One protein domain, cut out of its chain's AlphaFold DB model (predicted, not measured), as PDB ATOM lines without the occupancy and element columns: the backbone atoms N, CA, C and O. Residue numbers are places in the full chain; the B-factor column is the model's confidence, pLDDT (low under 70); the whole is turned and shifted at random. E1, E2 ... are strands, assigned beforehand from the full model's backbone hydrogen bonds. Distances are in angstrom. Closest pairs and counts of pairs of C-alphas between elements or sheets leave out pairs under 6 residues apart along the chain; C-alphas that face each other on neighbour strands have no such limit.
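What this domain is: This is residues 65 to 111 of the 113 residues of an uncharacterized protein of Gammaproteobacteria bacterium TMED36 (UniProt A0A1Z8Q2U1). Two small antiparallel sheets make two lobes: a three-stranded one, E1 to E3, in which a long hairpin has a short third strand beside it, and a two-stranded hairpin, E4 and E5. A long winding stretch, residues 87 to 99, joins the two lobes, and the short strands E3 and E4 come nearest each other between them. The printed part has 47 residues with no named helix and five named strands, E1 to E5 in that order along the chain; the class is all strand, though under half of the residues, 22 of 47, are in named elements. The whole is only just compact, close to loose, with a radius of gyration of the C-alphas of 11.3 A, and its C-alphas span 30 by 23 by 18 A.

Where its parts are: E1, residues 65 to 70, begins at C-alpha 65 at (129.895, 134.156, 39.245) and is 17.0 A long from first to last C-alpha. E2, residues 73 to 79, is the longest strand by residues, with 7, and measures 15.5 A. E3, residues 84 to 86, measures 6.8 A and ends at C-alpha 86 at (127.877, 148.148, 40.026). E4, residues 100 to 102, measures 7.2 A. E5, residues 107 to 109, measures 6.9 A and ends at C-alpha 109 at (136.587, 157.684, 39.070).

How they stand to each other: E1, E2 and E3 form a meander, each strand the antiparallel neighbour of the one before, with E1 and E3 as edge strands and E2 as the inner one. The hairpin of E1 and E2 has directions 168 degrees apart; N 68 and O 76 are 2.8 A apart and N 78 and O 66 are 2.8 A apart, both within hydrogen-bond range. The hairpin of E2 and E3 stands at 166 degrees, with N 85 and O 77 within hydrogen-bond range at 2.8 A. E3 and E4 have 2 pairs of C-alphas within 8 A, the closest being those of Phe 86 and Phe 102, 6.2 A apart. The hairpin of E4 and E5 is antiparallel at 157 degrees, with N 108 and O 101 within hydrogen-bond range at 2.8 A. E1 and E2 are each apart from E4 and E5, and E3 is apart from E5.

The domain as a whole: The two C-alphas farthest apart, those of Ala 81 and Thr 94, are 31.2 A from each other. The printed part has no cut. The link from E3 to E4, 13 residues, is long; the other three links are tight. The mean pLDDT of the printed part is 88.1, and residue 95 is the one printed residue under 70.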
ATOM      1  N   ILE A  65     128.699 134.935  38.864       90.12
ATOM      2  CA  ILE A  65     129.895 134.156  39.245       90.12
ATOM      3  C   ILE A  65     130.435 134.669  40.587       90.12
ATOM      4  O   ILE A  65     130.978 133.906  41.384       90.12
ATOM      5  N   PHE A  66     130.295 135.973  40.824       89.56
ATOM      6  CA  PHE A  66     130.714 136.648  42.044       89.56
ATOM      7  C   PHE A  66     129.731 137.768  42.374       89.56
ATOM      8  O   PHE A  66     129.333 138.516  41.483       89.56
ATOM      9  N   GLU A  67     129.369 137.894  43.646       93.69
ATOM     10  CA  GLU A  67     128.415 138.883  44.138       93.69
ATOM     11  C   GLU A  67     128.851 139.376  45.519       93.69
ATOM     12  O   GLU A  67     129.292 138.596  46.367       93.69
ATOM     13  N   LEU A  68     128.744 140.685  45.728       94.06
ATOM     14  CA  LEU A  68     128.866 141.327  47.025       94.06
ATOM     15  C   LEU A  68     127.547 142.017  47.340       94.06
ATOM     16  O   LEU A  68     127.143 142.948  46.639       94.06
ATOM     17  N   ASP A  69     126.937 141.602  48.443       94.44
ATOM     18  CA  ASP A  69     125.725 142.201  48.981       94.44
ATOM     19  C   ASP A  69     126.025 143.102  50.174       94.44
ATOM     20  O   ASP A  69     126.862 142.804  51.029       94.44
ATOM     21  N   ASN A  70     125.253 144.177  50.294       90.00
ATOM     22  CA  ASN A  70     125.113 144.929  51.531       90.00
ATOM     23  C   ASN A  70     123.662 144.831  52.007       90.00
ATOM     24  O   ASN A  70     122.771 145.434  51.406       90.00
ATOM     25  N   ASN A  71     123.433 144.065  53.079       93.44
ATOM     26  CA  ASN A  71     122.105 143.836  53.653       93.44
ATOM     27  C   ASN A  71     121.082 143.350  52.600       93.44
ATOM     28  O   ASN A  71     120.037 143.970  52.399       93.44
ATOM     29  N   SER A  72     121.429 142.272  51.887       90.19
ATOM     30  CA  SER A  72     120.624 141.656  50.814       90.19
ATOM     31  C   SER A  72     120.403 142.528  49.573       90.19
ATOM     32  O   SER A  72     119.484 142.281  48.796       90.19
ATOM     33  N   THR A  73     121.202 143.580  49.398       90.94
ATOM     34  CA  THR A  73     121.216 144.376  48.170       90.94
ATOM     35  C   THR A  73     122.564 144.233  47.485       90.94
ATOM     36  O   THR A  73     123.564 144.684  48.049       90.94
ATOM     37  N   GLU A  74     122.568 143.705  46.263       93.38
ATOM     38  CA  GLU A  74     123.759 143.631  45.414       93.38
ATOM     39  C   GLU A  74     124.382 145.028  45.271       93.38
ATOM     40  O   GLU A  74     123.713 145.996  44.889       93.38
ATOM     41  N   VAL A  75     125.662 145.154  45.626       93.50
ATOM     42  CA  VAL A  75     126.458 146.379  45.435       93.50
ATOM     43  C   VAL A  75     127.479 146.239  44.312       93.50
ATOM     44  O   VAL A  75     127.835 147.237  43.679       93.50
ATOM     45  N   PHE A  76     127.922 145.012  44.051       94.06
ATOM     46  CA  PHE A  76     128.854 144.663  42.992       94.06
ATOM     47  C   PHE A  76     128.652 143.207  42.586       94.06
ATOM     48  O   PHE A  76     128.546 142.343  43.456       94.06
ATOM     49  N   SER A  77     128.682 142.920  41.290       94.50
ATOM     50  CA  SER A  77     128.707 141.546  40.804       94.50
ATOM     51  C   SER A  77     129.453 141.391  39.487       94.50
ATOM     52  O   SER A  77     129.735 142.354  38.771       94.50
ATOM     53  N   VAL A  78     129.798 140.141  39.189       93.81
ATOM     54  CA  VAL A  78     130.289 139.692  37.889       93.81
ATOM     55  C   VAL A  78     129.372 138.575  37.427       93.81
ATOM     56  O   VAL A  78     129.278 137.543  38.095       93.81
ATOM     57  N   ASP A  79     128.691 138.771  36.301       93.94
ATOM     58  CA  ASP A  79     127.775 137.755  35.785       93.94
ATOM     59  C   ASP A  79     128.481 136.605  35.061       93.94
ATOM     60  O   ASP A  79     129.682 136.653  34.791       93.94
ATOM     61  N   TYR A  80     127.728 135.548  34.747       92.31
ATOM     62  CA  TYR A  80     128.227 134.375  34.018       92.31
ATOM     63  C   TYR A  80     128.864 134.697  32.651       92.31
ATOM     64  O   TYR A  80     129.631 133.887  32.132       92.31
ATOM     65  N   ALA A  81     128.568 135.865  32.066       93.25
ATOM     66  CA  ALA A  81     129.159 136.349  30.821       93.25
ATOM     67  C   ALA A  81     130.393 137.249  31.049       93.25
ATOM     68  O   ALA A  81     130.981 137.742  30.085       93.25
ATOM     69  N   GLY A  82     130.806 137.456  32.303       91.00
ATOM     70  CA  GLY A  82     131.945 138.291  32.680       91.00
ATOM     71  C   GLY A  82     131.626 139.786  32.765       91.00
ATOM     72  O   GLY A  82     132.549 140.600  32.808       91.00
ATOM     73  N   VAL A  83     130.347 140.175  32.781       93.75
ATOM     74  CA  VAL A  83     129.950 141.585  32.879       93.75
ATOM     75  C   VAL A  83     130.051 142.047  34.330       93.75
ATOM     76  O   VAL A  83     129.354 141.520  35.197       93.75
ATOM     77  N   LEU A  84     130.883 143.064  34.583       94.19
ATOM     78  CA  LEU A  84     130.921 143.770  35.866       94.19
ATOM     79  C   LEU A  84     129.686 144.663  36.005       94.19
ATOM     80  O   LEU A  84     129.419 145.505  35.145       94.19
ATOM     81  N   LYS A  85     128.973 144.522  37.118       93.38
ATOM     82  CA  LYS A  85     127.811 145.338  37.471       93.38
ATOM     83  C   LYS A  85     128.081 146.034  38.794       93.38
ATOM     84  O   LYS A  85     128.472 145.408  39.775       93.38
ATOM     85  N   PHE A  86     127.873 147.344  38.810       92.06
ATOM     86  CA  PHE A  86     127.877 148.148  40.026       92.06
ATOM     87  C   PHE A  86     126.447 148.543  40.345       92.06
ATOM     88  O   PHE A  86     125.676 148.872  39.440       92.06
ATOM     89  N   LYS A  87     126.111 148.607  41.632       91.81
ATOM     90  CA  LYS A  87     124.858 149.232  42.042       91.81
ATOM     91  C   LYS A  87     124.831 150.690  41.603       91.81
ATOM     92  O   LYS A  87     125.666 151.490  42.035       91.81
ATOM     93  N   THR A  88     123.820 151.022  40.808       92.94
ATOM     94  CA  THR A  88     123.520 152.387  40.384       92.94
ATOM     95  C   THR A  88     123.348 153.306  41.590       92.94
ATOM     96  O   THR A  88     122.544 153.036  42.485       92.94
ATOM     97  N   GLN A  89     124.092 154.405  41.599       89.38
ATOM     98  CA  GLN A  89     123.983 155.459  42.599       89.38
ATOM     99  C   GLN A  89     123.170 156.619  42.025       89.38
ATOM    100  O   GLN A  89     123.492 157.134  40.963       89.38
ATOM    101  N   GLY A  90     122.133 157.068  42.733       84.94
ATOM    102  CA  GLY A  90     121.344 158.232  42.297       84.94
ATOM    103  C   GLY A  90     122.100 159.567  42.383       84.94
ATOM    104  O   GLY A  90     121.629 160.579  41.873       84.94
ATOM    105  N   SER A  91     123.254 159.582  43.048       82.25
ATOM    106  CA  SER A  91     124.142 160.733  43.189       82.25
ATOM    107  C   SER A  91     125.566 160.264  43.490       82.25
ATOM    108  O   SER A  91     125.787 159.106  43.846       82.25
ATOM    109  N   ALA A  92     126.540 161.168  43.365       78.62
ATOM    110  CA  ALA A  92     127.913 160.889  43.772       78.62
ATOM    111  C   ALA A  92     127.968 160.508  45.269       78.62
ATOM    112  O   ALA A  92     127.497 161.288  46.106       78.62
ATOM    113  N   PRO A  93     128.539 159.343  45.634       80.31
ATOM    114  CA  PRO A  93     128.759 158.979  47.031       80.31
ATOM    115  C   PRO A  93     129.668 159.991  47.746       80.31
ATOM    116  O   PRO A  93     130.468 160.671  47.123       80.31
ATOM    117  N   THR A  94     129.611 160.085  49.074       77.88
ATOM    118  CA  THR A  94     130.481 161.027  49.814       77.88
ATOM    119  C   THR A  94     131.961 160.618  49.783       77.88
ATOM    120  O   THR A  94     132.841 161.472  49.815       77.88
ATOM    121  N   ALA A  95     132.249 159.318  49.694       64.81
ATOM    122  CA  ALA A  95     133.600 158.755  49.744       64.81
ATOM    123  C   ALA A  95     134.107 158.336  48.353       64.81
ATOM    124  O   ALA A  95     134.463 157.180  48.146       64.81
ATOM    125  N   VAL A  96     134.101 159.248  47.372       71.00
ATOM    126  CA  VAL A  96     134.584 158.902  46.021       71.00
ATOM    127  C   VAL A  96     136.100 158.992  45.883       71.00
ATOM    128  O   VAL A  96     136.623 158.457  44.918       71.00
ATOM    129  N   THR A  97     136.839 159.637  46.791       80.00
ATOM    130  CA  THR A  97     138.302 159.755  46.654       80.00
ATOM    131  C   THR A  97     138.964 158.374  46.601       80.00
ATOM    132  O   THR A  97     138.938 157.633  47.580       80.00
ATOM    133  N   GLY A  98     139.550 158.030  45.451       76.62
ATOM    134  CA  GLY A  98     140.129 156.711  45.173       76.62
ATOM    135  C   GLY A  98     139.106 155.618  44.828       76.62
ATOM    136  O   GLY A  98     139.482 154.454  44.715       76.62
ATOM    137  N   GLY A  99     137.828 155.968  44.675       86.06
ATOM    138  CA  GLY A  99     136.718 155.057  44.408       86.06
ATOM    139  C   GLY A  99     136.206 155.101  42.966       86.06
ATOM    140  O   GLY A  99     136.515 156.005  42.188       86.06
ATOM    141  N   LEU A 100     135.375 154.114  42.635       88.12
ATOM    142  CA  LEU A 100     134.661 153.983  41.367       88.12
ATOM    143  C   LEU A 100     133.161 153.875  41.658       88.12
ATOM    144  O   LEU A 100     132.773 153.098  42.531       88.12
ATOM    145  N   TYR A 101     132.313 154.608  40.937       89.94
ATOM    146  CA  TYR A 101     130.863 154.396  41.000       89.94
ATOM    147  C   TYR A 101     130.194 154.550  39.632       89.94
ATOM    148  O   TYR A 101     130.762 155.123  38.704       89.94
ATOM    149  N   PHE A 102     128.976 154.022  39.520       90.44
ATOM    150  CA  PHE A 102     128.128 154.109  38.336       90.44
ATOM    151  C   PHE A 102     126.816 154.799  38.706       90.44
ATOM    152  O   PHE A 102     126.196 154.426  39.701       90.44
ATOM    153  N   ASP A 103     126.387 155.791  37.929       89.75
ATOM    154  CA  ASP A 103     125.153 156.551  38.192       89.75
ATOM    155  C   ASP A 103     123.948 156.104  37.346       89.75
ATOM    156  O   ASP A 103     122.875 156.700  37.406       89.75
ATOM    157  N   GLY A 104     124.110 155.038  36.557       89.50
ATOM    158  CA  GLY A 104     123.107 154.582  35.594       89.50
ATOM    159  C   GLY A 104     123.397 155.028  34.160       89.50
ATOM    160  O   GLY A 104     122.851 154.441  33.230       89.50
ATOM    161  N   THR A 105     124.285 156.008  33.971       90.62
ATOM    162  CA  THR A 105     124.669 156.556  32.662       90.62
ATOM    163  C   THR A 105     126.171 156.458  32.422       90.62
ATOM    164  O   THR A 105     126.602 156.093  31.331       90.62
ATOM    165  N   SER A 106     126.989 156.799  33.417       88.75
ATOM    166  CA  SER A 106     128.443 156.891  33.293       88.75
ATOM    167  C   SER A 106     129.163 156.292  34.493       88.75
ATOM    168  O   SER A 106     128.635 156.203  35.602       88.75
ATOM    169  N   ILE A 107     130.395 155.859  34.238       89.06
ATOM    170  CA  ILE A 107     131.330 155.378  35.251       89.06
ATOM    171  C   ILE A 107     132.209 156.555  35.681       89.06
ATOM    172  O   ILE A 107     132.783 157.245  34.840       89.06
ATOM    173  N   TYR A 108     132.339 156.756  36.987       88.00
ATOM    174  CA  TYR A 108     133.072 157.867  37.584       88.00
ATOM    175  C   TYR A 108     134.212 157.353  38.455       88.00
ATOM    176  O   TYR A 108     133.990 156.553  39.363       88.00
ATOM    177  N   LEU A 109     135.418 157.863  38.211       87.31
ATOM    178  CA  LEU A 109     136.587 157.684  39.070       87.31
ATOM    179  C   LEU A 109     136.696 158.907  39.976       87.31
ATOM    180  O   LEU A 109     136.896 160.017  39.479       87.31
ATOM    181  N   GLY A 110     136.570 158.737  41.288       81.00
ATOM    182  CA  GLY A 110     136.797 159.858  42.185       81.00
ATOM    183  C   GLY A 110     138.292 160.075  42.384       81.00
ATOM    184  O   GLY A 110     139.003 159.250  42.955       81.00
ATOM    185  N   GLN A 111     138.781 161.197  41.875       71.50
ATOM    186  CA  GLN A 111     140.177 161.603  41.990       71.50
ATOM    187  C   GLN A 111     140.332 162.560  43.178       71.50
ATOM    188  O   GLN A 111     139.466 163.401  43.421       71.50
TER     189      GLN A 111